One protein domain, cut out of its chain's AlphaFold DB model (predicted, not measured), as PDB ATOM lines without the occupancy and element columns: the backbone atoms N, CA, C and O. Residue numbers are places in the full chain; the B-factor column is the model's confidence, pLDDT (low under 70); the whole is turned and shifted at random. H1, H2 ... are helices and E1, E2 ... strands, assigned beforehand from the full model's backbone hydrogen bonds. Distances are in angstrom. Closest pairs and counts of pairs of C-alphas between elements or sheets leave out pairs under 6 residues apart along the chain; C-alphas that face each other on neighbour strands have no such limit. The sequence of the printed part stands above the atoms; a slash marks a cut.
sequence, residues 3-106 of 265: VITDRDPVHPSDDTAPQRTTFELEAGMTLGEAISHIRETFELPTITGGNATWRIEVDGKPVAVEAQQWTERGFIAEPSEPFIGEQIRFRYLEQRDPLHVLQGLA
ATOM      1  N   VAL A   3     494.189 222.703 502.765       94.00
ATOM      2  CA  VAL A   3     494.001 222.787 501.312       94.00
ATOM      3  C   VAL A   3     495.344 222.959 500.631       94.00
ATOM      4  O   VAL A   3     496.134 223.832 500.995       94.00
ATOM      5  N   ILE A   4     495.603 222.131 499.626       95.00
ATOM      6  CA  ILE A   4     496.812 222.200 498.815       95.00
ATOM      7  C   ILE A   4     496.560 223.175 497.670       95.00
ATOM      8  O   ILE A   4     495.662 222.976 496.861       95.00
ATOM      9  N   THR A   5     497.370 224.217 497.569       94.19
ATOM     10  CA  THR A   5     497.312 225.185 496.475       94.19
ATOM     11  C   THR A   5     498.520 225.039 495.564       94.19
ATOM     12  O   THR A   5     499.626 224.806 496.046       94.19
ATOM     13  N   ASP A   6     498.312 225.157 494.254       92.94
ATOM     14  CA  ASP A   6     499.374 225.122 493.245       92.94
ATOM     15  C   ASP A   6     499.061 226.074 492.075       92.94
ATOM     16  O   ASP A   6     497.899 226.429 491.848       92.94
ATOM     17  N   ARG A   7     500.076 226.471 491.300       90.81
ATOM     18  CA  ARG A   7     499.909 227.295 490.092       90.81
ATOM     19  C   ARG A   7     500.795 226.851 488.941       90.81
ATOM     20  O   ARG A   7     501.902 226.362 489.142       90.81
ATOM     21  N   ASP A   8     500.323 227.100 487.726       87.75
ATOM     22  CA  ASP A   8     501.128 226.902 486.524       87.75
ATOM     23  C   ASP A   8     502.203 228.009 486.384       87.75
ATOM     24  O   ASP A   8     501.992 229.150 486.822       87.75
ATOM     25  N   PRO A   9     503.362 227.697 485.778       83.88
ATOM     26  CA  PRO A   9     504.368 228.696 485.435       83.88
ATOM     27  C   PRO A   9     503.882 229.587 484.283       83.88
ATOM     28  O   PRO A   9     503.129 229.150 483.412       83.88
ATOM     29  N   VAL A  10     504.338 230.841 484.261       80.88
ATOM     30  CA  VAL A  10     503.955 231.819 483.226       80.88
ATOM     31  C   VAL A  10     504.892 231.786 482.018       80.88
ATOM     32  O   VAL A  10     504.467 232.091 480.903       80.88
ATOM     33  N   HIS A  11     506.152 231.386 482.209       76.12
ATOM     34  CA  HIS A  11     507.134 231.262 481.136       76.12
ATOM     35  C   HIS A  11     507.907 229.933 481.249       76.12
ATOM     36  O   HIS A  11     508.211 229.510 482.361       76.12
ATOM     37  N   PRO A  12     508.274 229.265 480.136       65.06
ATOM     38  CA  PRO A  12     509.005 227.991 480.174       65.06
ATOM     39  C   PRO A  12     510.394 228.071 480.818       65.06
ATOM     40  O   PRO A  12     510.918 227.058 481.266       65.06
ATOM     41  N   SER A  13     511.003 229.261 480.826       65.31
ATOM     42  CA  SER A  13     512.270 229.528 481.525       65.31
ATOM     43  C   SER A  13     512.076 230.061 482.945       65.31
ATOM     44  O   SER A  13     513.063 230.386 483.601       65.31
ATOM     45  N   ASP A  14     510.827 230.238 483.382       66.12
ATOM     46  CA  ASP A  14     510.500 230.548 484.768       66.12
ATOM     47  C   ASP A  14     510.647 229.233 485.535       66.12
ATOM     48  O   ASP A  14     509.696 228.484 485.746       66.12
ATOM     49  N   ASP A  15     511.893 228.911 485.880       52.81
ATOM     50  CA  ASP A  15     512.302 227.698 486.599       52.81
ATOM     51  C   ASP A  15     511.861 227.742 488.079       52.81
ATOM     52  O   ASP A  15     512.451 227.134 488.974       52.81
ATOM     53  N   THR A  16     510.806 228.505 488.375       56.06
ATOM     54  CA  THR A  16     510.105 228.440 489.644       56.06
ATOM     55  C   THR A  16     509.252 227.184 489.606       56.06
ATOM     56  O   THR A  16     508.179 227.166 489.000       56.06
ATOM     57  N   ALA A  17     509.760 226.120 490.229       53.72
ATOM     58  CA  ALA A  17     509.009 224.903 490.506       53.72
ATOM     59  C   ALA A  17     507.567 225.234 490.956       53.72
ATOM     60  O   ALA A  17     507.384 226.256 491.629       53.72
ATOM     61  N   PRO A  18     506.562 224.399 490.613       57.84
ATOM     62  CA  PRO A  18     505.189 224.576 491.082       57.84
ATOM     63  C   PRO A  18     505.202 224.922 492.569       57.84
ATOM     64  O   PRO A  18     505.726 224.162 493.391       57.84
ATOM     65  N   GLN A  19     504.717 226.122 492.894       71.00
ATOM     66  CA  GLN A  19     504.686 226.626 494.261       71.00
ATOM     67  C   GLN A  19     503.529 225.938 494.966       71.00
ATOM     68  O   GLN A  19     502.459 226.506 495.165       71.00
ATOM     69  N   ARG A  20     503.738 224.665 495.293       86.19
ATOM     70  CA  ARG A  20     502.798 223.914 496.099       86.19
ATOM     71  C   ARG A  20     502.875 224.442 497.525       86.19
ATOM     72  O   ARG A  20     503.903 224.305 498.187       86.19
ATOM     73  N   THR A  21     501.780 225.010 498.002       90.88
ATOM     74  CA  THR A  21     501.661 225.548 499.358       90.88
ATOM     75  C   THR A  21     500.421 224.975 500.018       90.88
ATOM     76  O   THR A  21     499.392 224.800 499.369       90.88
ATOM     77  N   THR A  22     500.511 224.662 501.305       94.00
ATOM     78  CA  THR A  22     499.367 224.188 502.085       94.00
ATOM     79  C   THR A  22     498.826 225.336 502.920       94.00
ATOM     80  O   THR A  22     499.590 225.992 503.625       94.00
ATOM     81  N   PHE A  23     497.516 225.547 502.859       93.69
ATOM     82  CA  PHE A  23     496.800 226.547 503.645       93.69
ATOM     83  C   PHE A  23     495.887 225.871 504.664       93.69
ATOM     84  O   PHE A  23     495.304 224.819 504.387       93.69
ATOM     85  N   GLU A  24     495.755 226.477 505.840       95.19
ATOM     86  CA  GLU A  24     494.733 226.117 506.819       95.19
ATOM     87  C   GLU A  24     493.535 227.047 506.647       95.19
ATOM     88  O   GLU A  24     493.625 228.238 506.918       95.19
ATOM     89  N   LEU A  25     492.414 226.496 506.182       93.94
ATOM     90  CA  LEU A  25     491.151 227.220 506.061       93.94
ATOM     91  C   LEU A  25     490.256 226.953 507.270       93.94
ATOM     92  O   LEU A  25     490.202 225.823 507.776       93.94
ATOM     93  N   GLU A  26     489.510 227.963 507.707       94.56
ATOM     94  CA  GLU A  26     488.513 227.794 508.761       94.56
ATOM     95  C   GLU A  26     487.350 226.914 508.282       94.56
ATOM     96  O   GLU A  26     486.994 226.873 507.100       94.56
ATOM     97  N   ALA A  27     486.755 226.161 509.208       90.88
ATOM     98  CA  ALA A  27     485.600 225.333 508.888       90.88
ATOM     99  C   ALA A  27     484.380 226.221 508.598       90.88
ATOM    100  O   ALA A  27     484.023 227.063 509.417       90.88
ATOM    101  N   GLY A  28     483.721 225.994 507.460       91.88
ATOM    102  CA  GLY A  28     482.519 226.734 507.065       91.88
ATOM    103  C   GLY A  28     482.763 227.969 506.197       91.88
ATOM    104  O   GLY A  28     481.787 228.623 505.846       91.88
ATOM    105  N   MET A  29     484.014 228.263 505.811       96.56
ATOM    106  CA  MET A  29     484.299 229.279 504.791       96.56
ATOM    107  C   MET A  29     483.541 228.987 503.492       96.56
ATOM    108  O   MET A  29     483.428 227.835 503.059       96.56
ATOM    109  N   THR A  30     483.057 230.042 502.849       97.56
ATOM    110  CA  THR A  30     482.499 229.976 501.496       97.56
ATOM    111  C   THR A  30     483.603 229.834 500.447       97.56
ATOM    112  O   THR A  30     484.778 230.110 500.702       97.56
ATOM    113  N   LEU A  31     483.238 229.419 499.234       96.31
ATOM    114  CA  LEU A  31     484.151 229.333 498.096       96.31
ATOM    115  C   LEU A  31     484.853 230.674 497.822       96.31
ATOM    116  O   LEU A  31     486.064 230.707 497.587       96.31
ATOM    117  N   GLY A  32     484.102 231.778 497.851       95.94
ATOM    118  CA  GLY A  32     484.638 233.115 497.613       95.94
ATOM    119  C   GLY A  32     485.626 233.565 498.690       95.94
ATOM    120  O   GLY A  32     486.673 234.135 498.364       95.94
ATOM    121  N   GLU A  33     485.331 233.264 499.955       96.62
ATOM    122  CA  GLU A  33     486.217 233.544 501.093       96.62
ATOM    123  C   GLU A  33     487.489 232.698 501.033       96.62
ATOM    124  O   GLU A  33     488.581 233.247 501.145       96.62
ATOM    125  N   ALA A  34     487.369 231.393 500.766       96.50
ATOM    126  CA  ALA A  34     488.506 230.479 500.653       96.50
ATOM    127  C   ALA A  34     489.503 230.929 499.570       96.50
ATOM    128  O   ALA A  34     490.706 231.021 499.821       96.50
ATOM    129  N   ILE A  35     489.006 231.265 498.373       95.50
ATOM    130  CA  ILE A  35     489.848 231.761 497.273       95.50
ATOM    131  C   ILE A  35     490.476 233.111 497.631       95.50
ATOM    132  O   ILE A  35     491.652 233.332 497.337       95.50
ATOM    133  N   SER A  36     489.722 234.015 498.265       94.69
ATOM    134  CA  SER A  36     490.241 235.332 498.656       94.69
ATOM    135  C   SER A  36     491.345 235.211 499.709       94.69
ATOM    136  O   SER A  36     492.411 235.787 499.514       94.69
ATOM    137  N   HIS A  37     491.142 234.382 500.736       94.62
ATOM    138  CA  HIS A  37     492.127 234.111 501.784       94.62
ATOM    139  C   HIS A  37     493.432 233.541 501.213       94.62
ATOM    140  O   HIS A  37     494.523 234.012 501.529       94.62
ATOM    141  N   ILE A  38     493.334 232.572 500.298       93.88
ATOM    142  CA  ILE A  38     494.514 232.026 499.619       93.88
ATOM    143  C   ILE A  38     495.216 233.116 498.806       93.88
ATOM    144  O   ILE A  38     496.435 233.230 498.871       93.88
ATOM    145  N   ARG A  39     494.476 233.956 498.073       92.19
ATOM    146  CA  ARG A  39     495.058 235.006 497.220       92.19
ATOM    147  C   ARG A  39     495.744 236.141 497.980       92.19
ATOM    148  O   ARG A  39     496.607 236.780 497.384       92.19
ATOM    149  N   GLU A  40     495.416 236.366 499.250       89.69
ATOM    150  CA  GLU A  40     496.119 237.337 500.106       89.69
ATOM    151  C   GLU A  40     497.571 236.930 500.388       89.69
ATOM    152  O   GLU A  40     498.428 237.792 500.559       89.69
ATOM    153  N   THR A  41     497.857 235.626 500.405       85.62
ATOM    154  CA  THR A  41     499.194 235.093 500.720       85.62
ATOM    155  C   THR A  41     499.880 234.466 499.501       85.62
ATOM    156  O   THR A  41     501.105 234.434 499.408       85.62
ATOM    157  N   PHE A  42     499.097 233.950 498.555       86.69
ATOM    158  CA  PHE A  42     499.568 233.229 497.380       86.69
ATOM    159  C   PHE A  42     499.566 234.142 496.155       86.69
ATOM    160  O   PHE A  42     498.548 234.265 495.471       86.69
ATOM    161  N   GLU A  43     500.692 234.803 495.881       86.06
ATOM    162  CA  GLU A  43     500.823 235.752 494.770       86.06
ATOM    163  C   GLU A  43     500.818 235.062 493.395       86.06
ATOM    164  O   GLU A  43     501.600 234.149 493.116       86.06
ATOM    165  N   LEU A  44     499.947 235.536 492.499       88.44
ATOM    166  CA  LEU A  44     499.976 235.160 491.089       88.44
ATOM    167  C   LEU A  44     500.931 236.088 490.331       88.44
ATOM    168  O   LEU A  44     500.832 237.308 490.489       88.44
ATOM    169  N   PRO A  45     501.824 235.549 489.480       86.94
ATOM    170  CA  PRO A  45     502.708 236.380 488.683       86.94
ATOM    171  C   PRO A  45     501.922 237.342 487.795       86.94
ATOM    172  O   PRO A  45     500.919 236.982 487.171       86.94
ATOM    173  N   THR A  46     502.426 238.567 487.715       85.50
ATOM    174  CA  THR A  46     501.934 239.585 486.791       85.50
ATOM    175  C   THR A  46     502.777 239.577 485.525       85.50
ATOM    176  O   THR A  46     503.975 239.290 485.561       85.50
ATOM    177  N   ILE A  47     502.160 239.895 484.389       85.12
ATOM    178  CA  ILE A  47     502.872 240.012 483.114       85.12
ATOM    179  C   ILE A  47     502.880 241.453 482.625       85.12
ATOM    180  O   ILE A  47     501.965 242.242 482.889       85.12
ATOM    181  N   THR A  48     503.899 241.788 481.840       80.69
ATOM    182  CA  THR A  48     503.945 243.049 481.104       80.69
ATOM    183  C   THR A  48     502.746 243.141 480.156       80.69
ATOM    184  O   THR A  48     502.496 242.230 479.370       80.69
ATOM    185  N   GLY A  49     501.994 244.240 480.243       82.00
ATOM    186  CA  GLY A  49     500.761 244.453 479.477       82.00
ATOM    187  C   GLY A  49     499.470 244.180 480.254       82.00
ATOM    188  O   GLY A  49     498.409 244.559 479.776       82.00
ATOM    189  N   GLY A  50     499.544 243.596 481.456       82.69
ATOM    190  CA  GLY A  50     498.407 243.550 482.382       82.69
ATOM    191  C   GLY A  50     497.299 242.554 482.037       82.69
ATOM    192  O   GLY A  50     496.236 242.624 482.638       82.69
ATOM    193  N   ASN A  51     497.534 241.644 481.090       87.50
ATOM    194  CA  ASN A  51     496.496 240.782 480.515       87.50
ATOM    195  C   ASN A  51     496.599 239.313 480.959       87.50
ATOM    196  O   ASN A  51     496.178 238.429 480.218       87.50
ATOM    197  N   ALA A  52     497.216 239.015 482.107       90.50
ATOM    198  CA  ALA A  52     497.309 237.632 482.571       90.50
ATOM    199  C   ALA A  52     495.927 237.116 482.983       90.50
ATOM    200  O   ALA A  52     495.288 237.701 483.858       90.50
ATOM    201  N   THR A  53     495.514 235.992 482.396       93.56
ATOM    202  CA  THR A  53     494.263 235.313 482.736       93.56
ATOM    203  C   THR A  53     494.555 233.966 483.388       93.56
ATOM    204  O   THR A  53     495.311 233.146 482.863       93.56
ATOM    205  N   TRP A  54     493.906 233.719 484.520       94.19
ATOM    206  CA  TRP A  54     494.039 232.515 485.327       94.19
ATOM    207  C   TRP A  54     492.687 231.831 485.482       94.19
ATOM    208  O   TRP A  54     491.682 232.462 485.807       94.19
ATOM    209  N   ARG A  55     492.665 230.515 485.291       94.25
ATOM    210  CA  ARG A  55     491.527 229.669 485.648       94.25
ATOM    211  C   ARG A  55     491.773 229.044 487.007       94.25
ATOM    212  O   ARG A  55     492.797 228.399 487.207       94.25
ATOM    213  N   ILE A  56     490.814 229.201 487.905       95.50
ATOM    214  CA  ILE A  56     490.858 228.637 489.249       95.50
ATOM    215  C   ILE A  56     490.072 227.331 489.232       95.50
ATOM    216  O   ILE A  56     488.901 227.311 488.845       95.50
ATOM    217  N   GLU A  57     490.723 226.241 489.626       95.06
ATOM    218  CA  GLU A  57     490.133 224.910 489.724       95.06
ATOM    219  C   GLU A  57     490.114 224.439 491.179       95.06
ATOM    220  O   GLU A  57     491.124 224.563 491.862       95.06
ATOM    221  N   VAL A  58     489.000 223.855 491.625       95.06
ATOM    222  CA  VAL A  58     488.894 223.109 492.888       95.06
ATOM    223  C   VAL A  58     488.772 221.635 492.542       95.06
ATOM    224  O   VAL A  58     487.875 221.258 491.785       95.06
ATOM    225  N   ASP A  59     489.709 220.814 493.014       93.25
ATOM    226  CA  ASP A  59     489.794 219.375 492.714       93.25
ATOM    227  C   ASP A  59     489.646 219.061 491.206       93.25
ATOM    228  O   ASP A  59     488.987 218.110 490.781       93.25
ATOM    229  N   GLY A  60     490.236 219.918 490.363       89.19
ATOM    230  CA  GLY A  60     490.210 219.811 488.900       89.19
ATOM    231  C   GLY A  60     488.955 220.364 488.208       89.19
ATOM    232  O   GLY A  60     488.900 220.356 486.977       89.19
ATOM    233  N   LYS A  61     487.963 220.874 488.949       89.62
ATOM    234  CA  LYS A  61     486.767 221.525 488.390       89.62
ATOM    235  C   LYS A  61     486.936 223.045 488.363       89.62
ATOM    236  O   LYS A  61     487.277 223.616 489.393       89.62
ATOM    237  N   PRO A  62     486.684 223.733 487.237       92.69
ATOM    238  CA  PRO A  62     486.812 225.184 487.167       92.69
ATOM    239  C   PRO A  62     485.706 225.877 487.972       92.69
ATOM    240  O   PRO A  62     484.527 225.601 487.767       92.69
ATOM    241  N   VAL A  63     486.092 226.790 488.863       94.62
ATOM    242  CA  VAL A  63     485.171 227.487 489.782       94.62
ATOM    243  C   VAL A  63     485.205 229.005 489.650       94.62
ATOM    244  O   VAL A  63     484.239 229.665 490.023       94.62
ATOM    245  N   ALA A  64     486.276 229.566 489.089       94.75
ATOM    246  CA  ALA A  64     486.389 230.994 488.823       94.75
ATOM    247  C   ALA A  64     487.455 231.294 487.757       94.75
ATOM    248  O   ALA A  64     488.292 230.452 487.413       94.75
ATOM    249  N   VAL A  65     487.422 232.522 487.253       94.81
ATOM    250  CA  VAL A  65     488.443 233.142 486.410       94.81
ATOM    251  C   VAL A  65     488.928 234.405 487.108       94.81
ATOM    252  O   VAL A  65     488.128 235.248 487.518       94.81
ATOM    253  N   GLU A  66     490.241 234.545 487.223       94.25
ATOM    254  CA  GLU A  66     490.895 235.754 487.714       94.25
ATOM    255  C   GLU A  66     491.727 236.352 486.584       94.25
ATOM    256  O   GLU A  66     492.427 235.638 485.868       94.25
ATOM    257  N   ALA A  67     491.633 237.664 486.402       93.88
ATOM    258  CA  ALA A  67     492.363 238.376 485.368       93.88
ATOM    259  C   ALA A  67     493.060 239.580 485.990       93.88
ATOM    260  O   ALA A  67     492.460 240.286 486.797       93.88
ATOM    261  N   GLN A  68     494.310 239.828 485.609       91.44
ATOM    262  CA  GLN A  68     495.114 240.913 486.180       91.44
ATOM    263  C   GLN A  68     494.474 242.299 485.967       91.44
ATOM    264  O   GLN A  68     494.638 243.192 486.794       91.44
ATOM    265  N   GLN A  69     493.727 242.473 484.878       90.44
ATOM    266  CA  GLN A  69     493.001 243.695 484.538       90.44
ATOM    267  C   GLN A  69     491.628 243.830 485.219       90.44
ATOM    268  O   GLN A  69     490.954 244.841 485.018       90.44
ATOM    269  N   TRP A  70     491.163 242.820 485.960       91.44
ATOM    270  CA  TRP A  70     489.861 242.853 486.626       91.44
ATOM    271  C   TRP A  70     489.989 243.245 488.096       91.44
ATOM    272  O   TRP A  70     490.839 242.738 488.820       91.44
ATOM    273  N   THR A  71     489.086 244.116 488.547       85.69
ATOM    274  CA  THR A  71     488.939 244.459 489.970       85.69
ATOM    275  C   THR A  71     488.287 243.322 490.758       85.69
ATOM    276  O   THR A  71     488.574 243.137 491.936       85.69
ATOM    277  N   GLU A  72     487.417 242.550 490.104       86.19
ATOM    278  CA  GLU A  72     486.654 241.459 490.708       86.19
ATOM    279  C   GLU A  72     486.817 240.166 489.905       86.19
ATOM    280  O   GLU A  72     486.973 240.177 488.683       86.19
ATOM    281  N   ARG A  73     486.771 239.026 490.597       90.94
ATOM    282  CA  ARG A  73     486.902 237.702 489.975       90.94
ATOM    283  C   ARG A  73     485.593 237.300 489.305       90.94
ATOM    284  O   ARG A  73     484.515 237.481 489.867       90.94
ATOM    285  N   GLY A  74     485.690 236.676 488.136       91.19
ATOM    286  CA  GLY A  74     484.543 236.072 487.470       91.19
ATOM    287  C   GLY A  74     484.282 234.685 488.035       91.19
ATOM    288  O   GLY A  74     484.960 233.733 487.655       91.19
ATOM    289  N   PHE A  75     483.318 234.553 488.939       91.81
ATOM    290  CA  PHE A  75     482.945 233.253 489.487       91.81
ATOM    291  C   PHE A  75     482.133 232.425 488.487       91.81
ATOM    292  O   PHE A  75     481.289 232.934 487.749       91.81
ATOM    293  N   ILE A  76     482.445 231.134 488.452       90.25
ATOM    294  CA  ILE A  76     481.787 230.118 487.635       90.25
ATOM    295  C   ILE A  76     480.772 229.343 488.485       90.25
ATOM    296  O   ILE A  76     479.657 229.090 488.029       90.25
ATOM    297  N   ALA A  77     481.177 228.968 489.699       88.50
ATOM    298  CA  ALA A  77     480.312 228.434 490.747       88.50
ATOM    299  C   ALA A  77     479.855 229.565 491.682       88.50
ATOM    300  O   ALA A  77     480.486 230.619 491.719       88.50
ATOM    301  N   GLU A  78     478.772 229.360 492.429       91.19
ATOM    302  CA  GLU A  78     478.215 230.381 493.320       91.19
ATOM    303  C   GLU A  78     479.201 230.687 494.475       91.19
ATOM    304  O   GLU A  78     479.503 229.801 495.277       91.19
ATOM    305  N   PRO A  79     479.745 231.918 494.586       93.94
ATOM    306  CA  PRO A  79     480.789 232.243 495.565       93.94
ATOM    307  C   PRO A  79     480.334 232.114 497.020       93.94
ATOM    308  O   PRO A  79     481.184 231.955 497.894       93.94
ATOM    309  N   SER A  80     479.026 232.198 497.274       93.69
ATOM    310  CA  SER A  80     478.430 232.070 498.606       93.69
ATOM    311  C   SER A  80     478.227 230.619 499.065       93.69
ATOM    312  O   SER A  80     477.875 230.390 500.223       93.69
ATOM    313  N   GLU A  81     478.464 229.627 498.200       92.69
ATOM    314  CA  GLU A  81     478.391 228.216 498.583       92.69
ATOM    315  C   GLU A  81     479.535 227.826 499.534       92.69
ATOM    316  O   GLU A  81     480.644 228.360 499.416       92.69
ATOM    317  N   PRO A  82     479.316 226.875 500.465       95.50
ATOM    318  CA  PRO A  82     480.379 226.350 501.316       95.50
ATOM    319  C   PRO A  82     481.536 225.788 500.485       95.50
ATOM    320  O   PRO A  82     481.322 225.039 499.530       95.50
ATOM    321  N   PHE A  83     482.770 226.102 500.872       95.62
ATOM    322  CA  PHE A  83     483.940 225.529 500.224       95.62
ATOM    323  C   PHE A  83     484.048 224.032 500.538       95.62
ATOM    324  O   PHE A  83     484.161 223.627 501.696       95.62
ATOM    325  N   ILE A  84     484.045 223.210 499.488       91.69
ATOM    326  CA  ILE A  84     484.235 221.762 499.570       91.69
ATOM    327  C   ILE A  84     485.324 221.392 498.565       91.69
ATOM    328  O   ILE A  84     485.072 221.349 497.361       91.69
ATOM    329  N   GLY A  85     486.532 221.137 499.062       93.25
ATOM    330  CA  GLY A  85     487.626 220.617 498.250       93.25
ATOM    331  C   GLY A  85     488.938 220.501 499.012       93.25
ATOM    332  O   GLY A  85     489.107 221.094 500.075       93.25
ATOM    333  N   GLU A  86     489.871 219.732 498.466       95.00
ATOM    334  CA  GLU A  86     491.183 219.491 499.084       95.00
ATOM    335  C   GLU A  86     492.310 220.214 498.342       95.00
ATOM    336  O   GLU A  86     493.369 220.484 498.918       95.00
ATOM    337  N   GLN A  87     492.084 220.563 497.074       94.75
ATOM    338  CA  GLN A  87     493.075 221.188 496.218       94.75
ATOM    339  C   GLN A  87     492.513 222.382 495.439       94.75
ATOM    340  O   GLN A  87     491.490 222.270 494.767       94.75
ATOM    341  N   ILE A  88     493.248 223.497 495.439       95.62
ATOM    342  CA  ILE A  88     493.025 224.640 494.546       95.62
ATOM    343  C   ILE A  88     494.190 224.753 493.561       95.62
ATOM    344  O   ILE A  88     495.356 224.756 493.947       95.62
ATOM    345  N   ARG A  89     493.896 224.861 492.265       94.94
ATOM    346  CA  ARG A  89     494.913 225.056 491.227       94.94
ATOM    347  C   ARG A  89     494.631 226.298 490.397       94.94
ATOM    348  O   ARG A  89     493.553 226.433 489.826       94.94
ATOM    349  N   PHE A  90     495.636 227.155 490.262       94.38
ATOM    350  CA  PHE A  90     495.618 228.312 489.374       94.38
ATOM    351  C   PHE A  90     496.297 227.959 488.050       94.38
ATOM    352  O   PHE A  90     497.522 227.874 487.963       94.38
ATOM    353  N   ARG A  91     495.505 227.741 487.001       92.62
ATOM    354  CA  ARG A  91     496.026 227.464 485.661       92.62
ATOM    355  C   ARG A  91     496.194 228.733 484.856       92.62
ATOM    356  O   ARG A  91     495.226 229.466 484.652       92.62
ATOM    357  N   TYR A  92     497.402 228.959 484.361       91.56
ATOM    358  CA  TYR A  92     497.689 230.083 483.487       91.56
ATOM    359  C   TYR A  92     497.092 229.824 482.102       91.56
ATOM    360  O   TYR A  92     497.294 228.760 481.517       91.56
ATOM    361  N   LEU A  93     496.336 230.786 481.576       89.50
ATOM    362  CA  LEU A  93     495.673 230.696 480.272       89.50
ATOM    363  C   LEU A  93     496.215 231.712 479.267       89.50
ATOM    364  O   LEU A  93     495.508 232.077 478.326       89.50
ATOM    365  N   GLU A  94     497.465 232.140 479.449       85.12
ATOM    366  CA  GLU A  94     498.110 233.150 478.609       85.12
ATOM    367  C   GLU A  94     497.325 234.480 478.621       85.12
ATOM    368  O   GLU A  94     496.529 234.755 479.522       85.12
ATOM    369  N   GLN A  95     497.537 235.323 477.608       86.50
ATOM    370  CA  GLN A  95     496.840 236.603 477.430       86.50
ATOM    371  C   GLN A  95     495.465 236.451 476.765       86.50
ATOM    372  O   GLN A  95     495.045 237.294 475.970       86.50
ATOM    373  N   ARG A  96     494.766 235.340 477.025       84.81
ATOM    374  CA  ARG A  96     493.416 235.136 476.491       84.81
ATOM    375  C   ARG A  96     492.444 236.108 477.144       84.81
ATOM    376  O   ARG A  96     492.539 236.364 478.342       84.81
ATOM    377  N   ASP A  97     491.475 236.584 476.365       87.00
ATOM    378  CA  ASP A  97     490.376 237.406 476.871       87.00
ATOM    379  C   ASP A  97     489.658 236.676 478.029       87.00
ATOM    380  O   ASP A  97     489.067 235.608 477.808       87.00
ATOM    381  N   PRO A  98     489.699 237.213 479.261       88.00
ATOM    382  CA  PRO A  98     489.125 236.554 480.428       88.00
ATOM    383  C   PRO A  98     487.605 236.420 480.342       88.00
ATOM    384  O   PRO A  98     487.053 235.464 480.887       88.00
ATOM    385  N   LEU A  99     486.920 237.303 479.606       85.44
ATOM    386  CA  LEU A  99     485.482 237.179 479.393       85.44
ATOM    387  C   LEU A  99     485.170 235.972 478.504       85.44
ATOM    388  O   LEU A  99     484.246 235.212 478.790       85.44
ATOM    389  N   HIS A 100     485.972 235.756 477.460       83.81
ATOM    390  CA  HIS A 100     485.856 234.583 476.597       83.81
ATOM    391  C   HIS A 100     486.147 233.284 477.364       83.81
ATOM    392  O   HIS A 100     485.427 232.296 477.214       83.81
ATOM    393  N   VAL A 101     487.160 233.295 478.237       86.44
ATOM    394  CA  VAL A 101     487.481 232.162 479.118       86.44
ATOM    395  C   VAL A 101     486.325 231.863 480.073       86.44
ATOM    396  O   VAL A 101     485.879 230.720 480.140       86.44
ATOM    397  N   LEU A 102     485.806 232.874 480.775       85.50
ATOM    398  CA  LEU A 102     484.695 232.721 481.716       85.50
ATOM    399  C   LEU A 102     483.451 232.146 481.026       85.50
ATOM    400  O   LEU A 102     482.848 231.190 481.513       85.50
ATOM    401  N   GLN A 103     483.114 232.670 479.844       80.38
ATOM    402  CA  GLN A 103     482.007 232.167 479.026       80.38
ATOM    403  C   GLN A 103     482.211 230.715 478.575       80.38
ATOM    404  O   GLN A 103     481.239 229.967 478.484       80.38
ATOM    405  N   GLY A 104     483.453 230.307 478.299       79.94
ATOM    406  CA  GLY A 104     483.788 228.934 477.918       79.94
ATOM    407  C   GLY A 104     483.741 227.926 479.071       79.94
ATOM    408  O   GLY A 104     483.620 226.730 478.810       79.94
ATOM    409  N   LEU A 105     483.835 228.384 480.325       78.06
ATOM    410  CA  LEU A 105     483.937 227.530 481.516       78.06
ATOM    411  C   LEU A 105     482.660 227.451 482.364       78.06
ATOM    412  O   LEU A 105     482.552 226.538 483.179       78.06
ATOM    413  N   ALA A 106     481.700 228.362 482.189       69.50
ATOM    414  CA  ALA A 106     480.415 228.313 482.887       69.50
ATOM    415  C   ALA A 106     479.688 226.964 482.648       69.50
ATOM    416  O   ALA A 106     479.315 226.689 481.501       69.50
TER     417      ALA A 106
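AT A GLANCE: This is residues 3 to 106 of the 265 residues of an uncharacterized protein of Glycomyces buryatensis (UniProt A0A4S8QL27). A strongly twisted, curled sheet of five strands has H1 running across one face, over E1, and the shorter H2 running along E3 and E4 at the other end of the sheet. Long loops join several of these parts, and residues 68 to 86, between E4 and E5, pair briefly with E4 through residues 74 to 75. The printed part has 104 residues, with five named strands and two named helices in the order E1, E2, H1, E3, E4, E5, H2. The sheet is mixed, in the order E2, E1, E5, E3, E4, and the class is mixed, helices and strands, with under half of the residues in named elements. The whole is compact, with a radius of gyration of the C-alphas of 13.2 A and spans of 37 by 30 by 22 A.

IN THESE COORDINATES: E1, residues 3 to 7, begins at C-alpha 3 (494.001, 222.787, 501.312). E2 is residues 21 to 24. H1, residues 31 to 41, is 16.3 A long and begins at C-alpha 31 (484.151, 229.333, 498.096). E3, residues 53 to 58, is 16.8 A long, E4, residues 61 to 67, 18.0 A, and E5, residues 87 to 92, 16.2 A. H2, residues 98 to 105, ends at C-alpha 105 (483.937, 227.530, 481.516).

HOW THE PARTS SIT: E1 and E2 form an antiparallel hairpin, with N 5 and O 21 2.8 A apart. E1 and E5 are parallel at 11 degrees, with N 88 and O 4 2.8 A apart. E5 and E3 are antiparallel, with N 55 and O 91 2.8 A apart. E3 and E4 form a hairpin, with N 54 and O 66 2.8 A apart. E2, H1 and E3 form a split strand-helix-strand unit, two strands running the same way with E1 and E5 between them, and its crossover is right-handed. Three layers are present, with H1 on one face of the sheet and H2 on the other. H1 is at a height over the sheet of 7.5 A and stands at 68 degrees to E1 on the local plane; its closest C-alpha to E2 is that of Ile 38, 7.2 A from that of Phe 23. H2 has a height over the sheet of 8.6 A and lies over E4 and, only just, over E3, on which 3 of its C-alphas fall; the closest C-alphas of H2 and E4 are those of Leu 102 and Val 65, 6.0 A apart. H1 and H2 are apart. Every O i to N i+4 pair is within hydrogen-bond range in H2, and 6 of 7 are in H1.

THE WHOLE: The C-alphas farthest apart, those of Ser 13 and Gly 28, are 39.3 A from each other. The printed part has no cut. The links E1 to E2, H1 to E3 and E4 to E5 are long. The mean pLDDT of the printed part is 88.1, with residues 12 to 18 and residue 106 under 70.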